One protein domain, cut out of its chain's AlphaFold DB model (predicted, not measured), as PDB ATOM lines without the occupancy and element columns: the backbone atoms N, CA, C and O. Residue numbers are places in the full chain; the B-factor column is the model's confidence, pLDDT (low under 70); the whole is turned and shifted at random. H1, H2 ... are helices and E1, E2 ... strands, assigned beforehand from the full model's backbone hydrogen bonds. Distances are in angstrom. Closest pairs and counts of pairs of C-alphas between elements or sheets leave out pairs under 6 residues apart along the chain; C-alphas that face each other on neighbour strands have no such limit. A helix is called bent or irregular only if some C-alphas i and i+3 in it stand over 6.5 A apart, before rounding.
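What this domain is: This is residues 52 to 141 of the 141 residues of an uncharacterized protein of Muricauda flava (UniProt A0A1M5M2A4). Picture a long, narrow ribbon of sheet, three strands wide over much of its length and bent partway along: the long hairpin of E3 and E4 makes its length, and E1 and E2, one after the other, run side by side with E3. From the end of the ribbon where E2 ends and E3 begins, a loop holding the short helix H1 reaches out to one side, residues 75 to 80 sticking out, and the small helix H2 follows the end of E4 there. The printed part has 90 residues, with four named strands and two named helices in the order E1, E2, H1, E3, E4, H2; the class is mostly strand. The sheet is branched, with antiparallel neighbours. The whole is extended, with a radius of gyration of the C-alphas of 20.3 A and spans of 67 by 31 by 17 A.

How they stand to each other: Begin with E3, residues 93 to 111, the strand with three neighbours in the twisted branched sheet. On one side of it, beside residues 93 to 111, look for E4, residues 114 to 131; the two form a hairpin, antiparallel at 178 degrees, and C-alphas 100 and 123 face each other at 4.4 A. Here N 97 and O 126 are 2.8 A apart, within hydrogen-bond range, as are N 118 and O 106 at 2.8 A. On the other side of E3, beside residues 94 to 102, find E2, residues 57 to 64, antiparallel at 159 degrees. C-alphas 62 and 97 face each other at 4.5 A, and N 59 and O 100 are within hydrogen-bond range at 2.8 A. On that same side, beside residues 104 to 107 of E3, is E1, residues 52 to 54, antiparallel at 144 degrees. C-alphas 53 and 106 face each other at 4.6 A, and N 54 and O 105 are within hydrogen-bond range at 2.8 A. E1 and E2 meet only through their link, and E1 runs on into E2 at 56 degrees across a break of 2 residues. E3 bends by 60 degrees at residue 104, and E4 bends by 63 degrees at residue 118. Off the sheet, H1, residues 71 to 76, is not on it, and H1 and E4 are apart. H2, residues 134 to 137, is not on the sheet either, and it is apart from H1 and from E3. In H1 every O i to N i+4 pair is within hydrogen-bond range; H2 is too short for such a pair, and its one O i to N i+3 pair is not within range.

Where its parts are: Find C-alpha 93 at (370.064, 308.933, 309.046); from there E3 runs 51.2 A to C-alpha 111 at (353.045, 332.518, 266.860). E4 comes back over 49.0 A, from Ser 114 to Ile 131 at (374.519, 310.596, 310.063). Go next to C-alpha 52 at (351.915, 334.102, 281.081), where E1 begins; it measures 6.7 A, and E2 after it 23.9 A. H1 measures 8.6 A from Leu 71 to Ser 76, and H2 measures 5.3 A from Thr 134 to Asp 137.

The domain as a whole: The outline is only just a rod, and the two C-alphas farthest apart, those of Asn 111 and Gly 141, are 67.7 A apart. The printed part has no cut and ends at the chain's last residue, 141. The link from H1 to E3 is long, residues 77 to 92; within it, residues 86 to 87 form a short antiparallel pairing with residues 67 to 68. Look at residues 75 to 80 for the stretch that stands free. The mean pLDDT of the printed part is 85.6, and residues 136 to 141 are under 70.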
ATOM      1  N   ASP A  52     351.895 334.595 279.712       93.75
ATOM      2  CA  ASP A  52     351.915 334.102 281.081       93.75
ATOM      3  C   ASP A  52     352.884 334.961 281.892       93.75
ATOM      4  O   ASP A  52     353.970 335.293 281.412       93.75
ATOM      5  N   LEU A  53     352.464 335.361 283.089       93.12
ATOM      6  CA  LEU A  53     353.235 336.212 283.984       93.12
ATOM      7  C   LEU A  53     353.238 335.571 285.365       93.12
ATOM      8  O   LEU A  53     352.211 335.528 286.039       93.12
ATOM      9  N   ASN A  54     354.414 335.150 285.808       92.38
ATOM     10  CA  ASN A  54     354.635 334.701 287.168       92.38
ATOM     11  C   ASN A  54     355.406 335.786 287.934       92.38
ATOM     12  O   ASN A  54     356.501 336.190 287.545       92.38
ATOM     13  N   LEU A  55     354.812 336.288 289.019       92.00
ATOM     14  CA  LEU A  55     355.398 337.371 289.816       92.00
ATOM     15  C   LEU A  55     356.493 336.840 290.739       92.00
ATOM     16  O   LEU A  55     357.611 337.349 290.739       92.00
ATOM     17  N   PHE A  56     356.157 335.818 291.519       93.12
ATOM     18  CA  PHE A  56     357.097 335.055 292.319       93.12
ATOM     19  C   PHE A  56     356.450 333.727 292.733       93.12
ATOM     20  O   PHE A  56     355.230 333.632 292.859       93.12
ATOM     21  N   GLY A  57     357.273 332.719 292.986       89.81
ATOM     22  CA  GLY A  57     356.877 331.429 293.522       89.81
ATOM     23  C   GLY A  57     357.992 330.871 294.395       89.81
ATOM     24  O   GLY A  57     359.172 331.030 294.085       89.81
ATOM     25  N   ILE A  58     357.617 330.234 295.499       91.31
ATOM     26  CA  ILE A  58     358.552 329.596 296.425       91.31
ATOM     27  C   ILE A  58     358.097 328.156 296.609       91.31
ATOM     28  O   ILE A  58     356.923 327.893 296.861       91.31
ATOM     29  N   SER A  59     359.031 327.227 296.484       89.81
ATOM     30  CA  SER A  59     358.833 325.812 296.754       89.81
ATOM     31  C   SER A  59     359.936 325.347 297.691       89.81
ATOM     32  O   SER A  59     361.109 325.643 297.485       89.81
ATOM     33  N   THR A  60     359.546 324.672 298.767       91.19
ATOM     34  CA  THR A  60     360.479 324.121 299.748       91.19
ATOM     35  C   THR A  60     360.151 322.662 299.980       91.19
ATOM     36  O   THR A  60     358.981 322.285 300.029       91.19
ATOM     37  N   PHE A  61     361.187 321.848 300.114       90.31
ATOM     38  CA  PHE A  61     361.075 320.456 300.517       90.31
ATOM     39  C   PHE A  61     362.067 320.206 301.638       90.31
ATOM     40  O   PHE A  61     363.219 320.625 301.562       90.31
ATOM     41  N   PHE A  62     361.616 319.520 302.675       90.88
ATOM     42  CA  PHE A  62     362.452 319.076 303.776       90.88
ATOM     43  C   PHE A  62     362.125 317.613 304.039       90.88
ATOM     44  O   PHE A  62     360.954 317.235 304.060       90.88
ATOM     45  N   GLY A  63     363.148 316.789 304.200       90.19
ATOM     46  CA  GLY A  63     363.006 315.360 304.414       90.19
ATOM     47  C   GLY A  63     364.083 314.874 305.358       90.19
ATOM     48  O   GLY A  63     365.246 315.237 305.219       90.19
ATOM     49  N   ASN A  64     363.692 314.067 306.333       90.94
ATOM     50  CA  ASN A  64     364.618 313.420 307.244       90.94
ATOM     51  C   ASN A  64     363.979 312.129 307.781       90.94
ATOM     52  O   ASN A  64     362.757 311.979 307.717       90.94
ATOM     53  N   ASN A  65     364.787 311.211 308.300       89.62
ATOM     54  CA  ASN A  65     364.326 309.965 308.928       89.62
ATOM     55  C   ASN A  65     364.693 309.856 310.422       89.62
ATOM     56  O   ASN A  65     364.535 308.775 310.987       89.62
ATOM     57  N   TYR A  66     365.149 310.955 311.039       86.75
ATOM     58  CA  TYR A  66     365.577 311.021 312.441       86.75
ATOM     59  C   TYR A  66     364.518 311.658 313.358       86.75
ATOM     60  O   TYR A  66     364.218 311.109 314.409       86.75
ATOM     61  N   LEU A  67     363.925 312.787 312.963       86.38
ATOM     62  CA  LEU A  67     362.879 313.517 313.684       86.38
ATOM     63  C   LEU A  67     361.499 313.254 313.071       86.38
ATOM     64  O   LEU A  67     361.216 313.641 311.932       86.38
ATOM     65  N   GLY A  68     360.611 312.666 313.868       84.44
ATOM     66  CA  GLY A  68     359.186 312.540 313.592       84.44
ATOM     67  C   GLY A  68     358.438 313.803 314.007       84.44
ATOM     68  O   GLY A  68     358.037 313.948 315.159       84.44
ATOM     69  N   ILE A  69     358.234 314.723 313.063       81.88
ATOM     70  CA  ILE A  69     357.448 315.941 313.293       81.88
ATOM     71  C   ILE A  69     356.006 315.700 312.854       81.88
ATOM     72  O   ILE A  69     355.740 315.394 311.688       81.88
ATOM     73  N   ARG A  70     355.058 315.892 313.773       79.62
ATOM     74  CA  ARG A  70     353.632 315.912 313.443       79.62
ATOM     75  C   ARG A  70     353.216 317.310 312.983       79.62
ATOM     76  O   ARG A  70     353.590 318.317 313.585       79.62
ATOM     77  N   LEU A  71     352.452 317.380 311.890       78.31
ATOM     78  CA  LEU A  71     352.070 318.654 311.268       78.31
ATOM     79  C   LEU A  71     351.178 319.511 312.177       78.31
ATOM     80  O   LEU A  71     351.301 320.729 312.177       78.31
ATOM     81  N   ASP A  72     350.283 318.900 312.946       80.25
ATOM     82  CA  ASP A  72     349.398 319.602 313.879       80.25
ATOM     83  C   ASP A  72     350.160 320.271 315.030       80.25
ATOM     84  O   ASP A  72     349.871 321.419 315.380       80.25
ATOM     85  N   ASP A  73     351.191 319.611 315.550       78.06
ATOM     86  CA  ASP A  73     352.106 320.215 316.520       78.06
ATOM     87  C   ASP A  73     352.900 321.364 315.858       78.06
ATOM     88  O   ASP A  73     352.995 322.462 316.410       78.06
ATOM     89  N   ALA A  74     353.387 321.161 314.624       78.81
ATOM     90  CA  ALA A  74     354.132 322.167 313.857       78.81
ATOM     91  C   ALA A  74     353.335 323.460 313.608       78.81
ATOM     92  O   ALA A  74     353.894 324.553 313.688       78.81
ATOM     93  N   PHE A  75     352.032 323.352 313.333       81.50
ATOM     94  CA  PHE A  75     351.168 324.517 313.119       81.50
ATOM     95  C   PHE A  75     350.719 325.197 314.416       81.50
ATOM     96  O   PHE A  75     350.410 326.389 314.391       81.50
ATOM     97  N   SER A  76     350.661 324.471 315.534       80.88
ATOM     98  CA  SER A  76     350.188 325.017 316.808       80.88
ATOM     99  C   SER A  76     351.290 325.706 317.611       80.88
ATOM    100  O   SER A  76     351.021 326.739 318.227       80.88
ATOM    101  N   ASN A  77     352.523 325.185 317.607       77.56
ATOM    102  CA  ASN A  77     353.611 325.770 318.388       77.56
ATOM    103  C   ASN A  77     355.004 325.450 317.818       77.56
ATOM    104  O   ASN A  77     355.727 324.597 318.322       77.56
ATOM    105  N   VAL A  78     355.416 326.190 316.782       73.56
ATOM    106  CA  VAL A  78     356.700 325.999 316.071       73.56
ATOM    107  C   VAL A  78     357.912 325.920 317.015       73.56
ATOM    108  O   VAL A  78     358.860 325.193 316.731       73.56
ATOM    109  N   GLY A  79     357.888 326.649 318.138       72.81
ATOM    110  CA  GLY A  79     359.010 326.718 319.078       72.81
ATOM    111  C   GLY A  79     359.271 325.430 319.862       72.81
ATOM    112  O   GLY A  79     360.427 325.130 320.121       72.81
ATOM    113  N   SER A  80     358.235 324.660 320.208       72.75
ATOM    114  CA  SER A  80     358.382 323.434 321.015       72.75
ATOM    115  C   SER A  80     358.432 322.158 320.178       72.75
ATOM    116  O   SER A  80     358.732 321.090 320.696       72.75
ATOM    117  N   VAL A  81     358.137 322.251 318.882       74.00
ATOM    118  CA  VAL A  81     357.994 321.095 317.984       74.00
ATOM    119  C   VAL A  81     359.275 320.290 317.860       74.00
ATOM    120  O   VAL A  81     359.208 319.071 317.755       74.00
ATOM    121  N   PHE A  82     360.426 320.953 317.902       74.69
ATOM    122  CA  PHE A  82     361.719 320.280 317.850       74.69
ATOM    123  C   PHE A  82     362.103 319.631 319.186       74.69
ATOM    124  O   PHE A  82     362.799 318.621 319.172       74.69
ATOM    125  N   ASP A  83     361.595 320.148 320.309       74.75
ATOM    126  CA  ASP A  83     361.860 319.606 321.648       74.75
ATOM    127  C   ASP A  83     360.984 318.382 321.953       74.75
ATOM    128  O   ASP A  83     361.404 317.469 322.658       74.75
ATOM    129  N   THR A  84     359.763 318.345 321.412       72.62
ATOM    130  CA  THR A  84     358.813 317.233 321.592       72.62
ATOM    131  C   THR A  84     358.779 316.247 320.422       72.62
ATOM    132  O   THR A  84     357.977 315.315 320.447       72.62
ATOM    133  N   ALA A  85     359.598 316.446 319.385       78.62
ATOM    134  CA  ALA A  85     359.648 315.546 318.235       78.62
ATOM    135  C   ALA A  85     360.169 314.162 318.644       78.62
ATOM    136  O   ALA A  85     361.197 314.040 319.309       78.62
ATOM    137  N   GLU A  86     359.481 313.111 318.197       79.75
ATOM    138  CA  GLU A  86     359.932 311.738 318.418       79.75
ATOM    139  C   GLU A  86     361.225 311.495 317.632       79.75
ATOM    140  O   GLU A  86     361.285 311.742 316.425       79.75
ATOM    141  N   GLN A  87     362.267 311.026 318.315       83.75
ATOM    142  CA  GLN A  87     363.563 310.749 317.701       83.75
ATOM    143  C   GLN A  87     363.674 309.260 317.373       83.75
ATOM    144  O   GLN A  87     363.413 308.400 318.210       83.75
ATOM    145  N   THR A  88     364.081 308.944 316.148       83.25
ATOM    146  CA  THR A  88     364.347 307.579 315.683       83.25
ATOM    147  C   THR A  88     365.824 307.462 315.296       83.25
ATOM    148  O   THR A  88     366.158 307.540 314.112       83.25
ATOM    149  N   PRO A  89     366.739 307.295 316.269       81.38
ATOM    150  CA  PRO A  89     368.169 307.228 315.998       81.38
ATOM    151  C   PRO A  89     368.526 305.962 315.212       81.38
ATOM    152  O   PRO A  89     368.493 304.847 315.735       81.38
ATOM    153  N   LYS A  90     368.909 306.129 313.943       84.69
ATOM    154  CA  LYS A  90     369.572 305.085 313.142       84.69
ATOM    155  C   LYS A  90     371.046 305.418 312.910       84.69
ATOM    156  O   LYS A  90     371.491 306.514 313.233       84.69
ATOM    157  N   ARG A  91     371.823 304.477 312.375       84.44
ATOM    158  CA  ARG A  91     373.237 304.724 312.020       84.44
ATOM    159  C   ARG A  91     373.397 305.409 310.657       84.44
ATOM    160  O   ARG A  91     374.475 305.898 310.356       84.44
ATOM    161  N   ASP A  92     372.332 305.416 309.863       88.44
ATOM    162  CA  ASP A  92     372.246 305.848 308.468       88.44
ATOM    163  C   ASP A  92     371.150 306.915 308.285       88.44
ATOM    164  O   ASP A  92     370.343 306.865 307.351       88.44
ATOM    165  N   ASN A  93     371.058 307.877 309.211       89.00
ATOM    166  CA  ASN A  93     370.064 308.933 309.046       89.00
ATOM    167  C   ASN A  93     370.451 309.868 307.900       89.00
ATOM    168  O   ASN A  93     371.630 310.165 307.695       89.00
ATOM    169  N   PHE A  94     369.435 310.374 307.206       91.56
ATOM    170  CA  PHE A  94     369.578 311.400 306.188       91.56
ATOM    171  C   PHE A  94     368.820 312.666 306.584       91.56
ATOM    172  O   PHE A  94     367.791 312.633 307.267       91.56
ATOM    173  N   LEU A  95     369.323 313.789 306.091       91.94
ATOM    174  CA  LEU A  95     368.722 315.104 306.187       91.94
ATOM    175  C   LEU A  95     368.828 315.778 304.821       91.94
ATOM    176  O   LEU A  95     369.919 316.030 304.320       91.94
ATOM    177  N   SER A  96     367.686 316.101 304.229       94.56
ATOM    178  CA  SER A  96     367.584 316.756 302.932       94.56
ATOM    179  C   SER A  96     366.735 318.013 303.041       94.56
ATOM    180  O   SER A  96     365.645 318.003 303.613       94.56
ATOM    181  N   ALA A  97     367.226 319.104 302.469       94.12
ATOM    182  CA  ALA A  97     366.491 320.342 302.311       94.12
ATOM    183  C   ALA A  97     366.660 320.870 300.883       94.12
ATOM    184  O   ALA A  97     367.761 320.940 300.336       94.12
ATOM    185  N   ASN A  98     365.561 321.292 300.276       94.38
ATOM    186  CA  ASN A  98     365.529 321.956 298.987       94.38
ATOM    187  C   ASN A  98     364.706 323.240 299.093       94.38
ATOM    188  O   ASN A  98     363.615 323.249 299.654       94.38
ATOM    189  N   LEU A  99     365.238 324.321 298.531       94.12
ATOM    190  CA  LEU A  99     364.566 325.607 298.400       94.12
ATOM    191  C   LEU A  99     364.669 326.039 296.939       94.12
ATOM    192  O   LEU A  99     365.759 326.134 296.382       94.12
ATOM    193  N   ASP A 100     363.533 326.296 296.310       93.44
ATOM    194  CA  ASP A 100     363.405 326.705 294.920       93.44
ATOM    195  C   ASP A 100     362.579 327.989 294.866       93.44
ATOM    196  O   ASP A 100     361.422 328.029 295.280       93.44
ATOM    197  N   ILE A 101     363.202 329.061 294.395       94.19
ATOM    198  CA  ILE A 101     362.610 330.388 294.299       94.19
ATOM    199  C   ILE A 101     362.539 330.737 292.819       94.19
ATOM    200  O   ILE A 101     363.562 330.947 292.166       94.19
ATOM    201  N   LEU A 102     361.326 330.829 292.291       94.56
ATOM    202  CA  LEU A 102     361.043 331.353 290.965       94.56
ATOM    203  C   LEU A 102     360.668 332.826 291.115       94.56
ATOM    204  O   LEU A 102     359.609 333.149 291.637       94.56
ATOM    205  N   GLY A 103     361.541 333.728 290.691       95.12
ATOM    206  CA  GLY A 103     361.261 335.158 290.709       95.12
ATOM    207  C   GLY A 103     360.367 335.604 289.544       95.12
ATOM    208  O   GLY A 103     359.728 334.775 288.878       95.12
ATOM    209  N   PRO A 104     360.363 336.917 289.254       95.19
ATOM    210  CA  PRO A 104     359.623 337.475 288.138       95.19
ATOM    211  C   PRO A 104     359.965 336.766 286.833       95.19
ATOM    212  O   PRO A 104     361.129 336.530 286.494       95.19
ATOM    213  N   SER A 105     358.927 336.376 286.113       95.12
ATOM    214  CA  SER A 105     359.065 335.603 284.893       95.12
ATOM    215  C   SER A 105     357.873 335.802 283.974       95.12
ATOM    216  O   SER A 105     356.744 336.010 284.411       95.12
ATOM    217  N   ILE A 106     358.151 335.784 282.677       95.25
ATOM    218  CA  ILE A 106     357.182 336.056 281.627       95.25
ATOM    219  C   ILE A 106     357.389 335.080 280.474       95.25
ATOM    220  O   ILE A 106     358.518 334.779 280.091       95.25
ATOM    221  N   MET A 107     356.293 334.620 279.888       94.75
ATOM    222  CA  MET A 107     356.284 333.893 278.626       94.75
ATOM    223  C   MET A 107     355.368 334.610 277.639       94.75
ATOM    224  O   MET A 107     354.245 334.985 277.971       94.75
ATOM    225  N   LEU A 108     355.856 334.781 276.414       94.38
ATOM    226  CA  LEU A 108     355.163 335.427 275.307       94.38
ATOM    227  C   LEU A 108     355.109 334.477 274.110       94.38
ATOM    228  O   LEU A 108     356.137 334.117 273.532       94.38
ATOM    229  N   GLY A 109     353.900 334.100 273.706       92.31
ATOM    230  CA  GLY A 109     353.645 333.377 272.467       92.31
ATOM    231  C   GLY A 109     353.675 334.334 271.277       92.31
ATOM    232  O   GLY A 109     352.807 335.196 271.153       92.31
ATOM    233  N   ILE A 110     354.657 334.176 270.387       90.38
ATOM    234  CA  ILE A 110     354.811 335.012 269.185       90.38
ATOM    235  C   ILE A 110     353.883 334.502 268.078       90.38
ATOM    236  O   ILE A 110     353.161 335.267 267.441       90.38
ATOM    237  N   ASN A 111     353.892 333.191 267.839       89.25
ATOM    238  CA  ASN A 111     353.045 332.518 266.860       89.25
ATOM    239  C   ASN A 111     352.703 331.095 267.354       89.25
ATOM    240  O   ASN A 111     353.105 330.701 268.442       89.25
ATOM    241  N   LYS A 112     351.971 330.301 266.559       85.44
ATOM    242  CA  LYS A 112     351.537 328.937 266.943       85.44
ATOM    243  C   LYS A 112     352.673 327.916 267.146       85.44
ATOM    244  O   LYS A 112     352.381 326.778 267.477       85.44
ATOM    245  N   LYS A 113     353.920 328.266 266.828       88.69
ATOM    246  CA  LYS A 113     355.095 327.379 266.875       88.69
ATOM    247  C   LYS A 113     356.316 328.038 267.519       88.69
ATOM    248  O   LYS A 113     357.406 327.476 267.494       88.69
ATOM    249  N   SER A 114     356.191 329.270 268.002       90.38
ATOM    250  CA  SER A 114     357.313 330.059 268.499       90.38
ATOM    251  C   SER A 114     356.848 330.898 269.669       90.38
ATOM    252  O   SER A 114     355.907 331.686 269.554       90.38
ATOM    253  N   ALA A 115     357.557 330.758 270.776       92.38
ATOM    254  CA  ALA A 115     357.371 331.547 271.974       92.38
ATOM    255  C   ALA A 115     358.740 331.895 272.554       92.38
ATOM    256  O   ALA A 115     359.740 331.233 272.268       92.38
ATOM    257  N   VAL A 116     358.776 332.951 273.350       93.50
ATOM    258  CA  VAL A 116     359.957 333.374 274.095       93.50
ATOM    259  C   VAL A 116     359.560 333.483 275.555       93.50
ATOM    260  O   VAL A 116     358.515 334.041 275.879       93.50
ATOM    261  N   ALA A 117     360.400 332.949 276.434       93.69
ATOM    262  CA  ALA A 117     360.223 333.043 277.871       93.69
ATOM    263  C   ALA A 117     361.482 333.618 278.516       93.69
ATOM    264  O   ALA A 117     362.600 333.334 278.089       93.69
ATOM    265  N   LEU A 118     361.284 334.420 279.554       95.25
ATOM    266  CA  LEU A 118     362.328 335.037 280.355       95.25
ATOM    267  C   LEU A 118     361.984 334.781 281.815       95.25
ATOM    268  O   LEU A 118     360.882 335.102 282.258       95.25
ATOM    269  N   PHE A 119     362.902 334.170 282.556       94.62
ATOM    270  CA  PHE A 119     362.659 333.810 283.944       94.62
ATOM    271  C   PHE A 119     363.897 334.000 284.807       94.62
ATOM    272  O   PHE A 119     365.027 333.832 284.354       94.62
ATOM    273  N   THR A 120     363.662 334.313 286.077       95.94
ATOM    274  CA  THR A 120     364.689 334.301 287.121       95.94
ATOM    275  C   THR A 120     364.386 333.182 288.099       95.94
ATOM    276  O   THR A 120     363.253 333.074 288.563       95.94
ATOM    277  N   ARG A 121     365.373 332.345 288.419       94.62
ATOM    278  CA  ARG A 121     365.201 331.241 289.366       94.62
ATOM    279  C   ARG A 121     366.466 331.034 290.186       94.62
ATOM    280  O   ARG A 121     367.556 331.013 289.623       94.62
ATOM    281  N   GLY A 122     366.308 330.834 291.488       95.62
ATOM    282  CA  GLY A 122     367.358 330.378 292.393       95.62
ATOM    283  C   GLY A 122     366.967 329.042 293.004       95.62
ATOM    284  O   GLY A 122     365.833 328.881 293.446       95.62
ATOM    285  N   ARG A 123     367.889 328.079 293.033       93.94
ATOM    286  CA  ARG A 123     367.646 326.778 293.656       93.94
ATOM    287  C   ARG A 123     368.800 326.395 294.570       93.94
ATOM    288  O   ARG A 123     369.956 326.439 294.160       93.94
ATOM    289  N   PHE A 124     368.462 326.002 295.787       96.19
ATOM    290  CA  PHE A 124     369.375 325.562 296.826       96.19
ATOM    291  C   PHE A 124     369.042 324.124 297.224       96.19
ATOM    292  O   PHE A 124     367.874 323.766 297.383       96.19
ATOM    293  N   PHE A 125     370.075 323.301 297.370       95.62
ATOM    294  CA  PHE A 125     369.967 321.926 297.839       95.62
ATOM    295  C   PHE A 125     370.984 321.701 298.945       95.62
ATOM    296  O   PHE A 125     372.150 322.064 298.804       95.62
ATOM    297  N   PHE A 126     370.539 321.048 300.002       95.88
ATOM    298  CA  PHE A 126     371.365 320.554 301.081       95.88
ATOM    299  C   PHE A 126     370.991 319.095 301.311       95.88
ATOM    300  O   PHE A 126     369.815 318.784 301.467       95.88
ATOM    301  N   ASN A 127     371.979 318.207 301.293       94.62
ATOM    302  CA  ASN A 127     371.799 316.799 301.615       94.62
ATOM    303  C   ASN A 127     372.955 316.388 302.518       94.62
ATOM    304  O   ASN A 127     374.109 316.713 302.229       94.62
ATOM    305  N   ALA A 128     372.627 315.708 303.604       92.75
ATOM    306  CA  ALA A 128     373.569 315.090 304.507       92.75
ATOM    307  C   ALA A 128     373.087 313.664 304.764       92.75
ATOM    308  O   ALA A 128     371.966 313.465 305.230       92.75
ATOM    309  N   ASP A 129     373.931 312.699 304.427       92.81
ATOM    310  CA  ASP A 129     373.657 311.267 304.510       92.81
ATOM    311  C   ASP A 129     374.629 310.615 305.508       92.81
ATOM    312  O   ASP A 129     375.627 311.229 305.896       92.81
ATOM    313  N   ASP A 130     374.340 309.377 305.919       89.75
ATOM    314  CA  ASP A 130     375.155 308.585 306.855       89.75
ATOM    315  C   ASP A 130     375.436 309.280 308.202       89.75
ATOM    316  O   ASP A 130     376.521 309.178 308.781       89.75
ATOM    317  N   ILE A 131     374.435 309.987 308.734       87.00
ATOM    318  CA  ILE A 131     374.519 310.596 310.063       87.00
ATOM    319  C   ILE A 131     374.179 309.541 311.121       87.00
ATOM    320  O   ILE A 131     373.033 309.085 311.225       87.00
ATOM    321  N   ASP A 132     375.163 309.199 311.956       85.94
ATOM    322  CA  ASP A 132     374.962 308.296 313.088       85.94
ATOM    323  C   ASP A 132     374.191 308.999 314.218       85.94
ATOM    324  O   ASP A 132     374.752 309.706 315.056       85.94
ATOM    325  N   GLY A 133     372.876 308.791 314.242       78.62
ATOM    326  CA  GLY A 133     371.981 309.351 315.254       78.62
ATOM    327  C   GLY A 133     372.113 308.674 316.616       78.62
ATOM    328  O   GLY A 133     371.659 309.228 317.611       78.62
ATOM    329  N   THR A 134     372.774 307.513 316.702       78.06
ATOM    330  CA  THR A 134     372.999 306.826 317.987       78.06
ATOM    331  C   THR A 134     374.051 307.525 318.851       78.06
ATOM    332  O   THR A 134     374.093 307.324 320.065       78.06
ATOM    333  N   LEU A 135     374.891 308.369 318.240       73.12
ATOM    334  CA  LEU A 135     375.849 309.212 318.955       73.12
ATOM    335  C   LEU A 135     375.171 310.417 319.615       73.12
ATOM    336  O   LEU A 135     375.616 310.857 320.670       73.12
ATOM    337  N   LEU A 136     374.086 310.918 319.021       68.06
ATOM    338  CA  LEU A 136     373.342 312.077 319.520       68.06
ATOM    339  C   LEU A 136     372.454 311.716 320.719       68.06
ATOM    340  O   LEU A 136     372.344 312.502 321.653       68.06
ATOM    341  N   ASP A 137     371.909 310.498 320.739       61.56
ATOM    342  CA  ASP A 137     371.132 309.955 321.865       61.56
ATOM    343  C   ASP A 137     371.988 309.770 323.140       61.56
ATOM    344  O   ASP A 137     371.514 309.902 324.263       61.56
ATOM    345  N   LYS A 138     373.298 309.524 322.983       53.28
ATOM    346  CA  LYS A 138     374.223 309.286 324.106       53.28
ATOM    347  C   LYS A 138     374.676 310.541 324.857       53.28
ATOM    348  O   LYS A 138     375.164 310.408 325.976       53.28
ATOM    349  N   GLU A 139     374.544 311.723 324.260       52.44
ATOM    350  CA  GLU A 139     374.958 313.010 324.849       52.44
ATOM    351  C   GLU A 139     373.768 313.788 325.457       52.44
ATOM    352  O   GLU A 139     373.974 314.819 326.094       52.44
ATOM    353  N   GLY A 140     372.530 313.309 325.270       49.97
ATOM    354  CA  GLY A 140     371.289 313.983 325.681       49.97
ATOM    355  C   GLY A 140     370.546 313.371 326.877       49.97
ATOM    356  O   GLY A 140     369.373 313.691 327.062       49.97
ATOM    357  N   GLY A 141     371.191 312.490 327.652       40.03
ATOM    358  CA  GLY A 141     370.634 311.868 328.867       40.03
ATOM    359  C   GLY A 141     370.871 312.667 330.142       40.03
ATOM    360  O   GLY A 141     372.030 313.083 330.364       40.03
TER     361      GLY A 141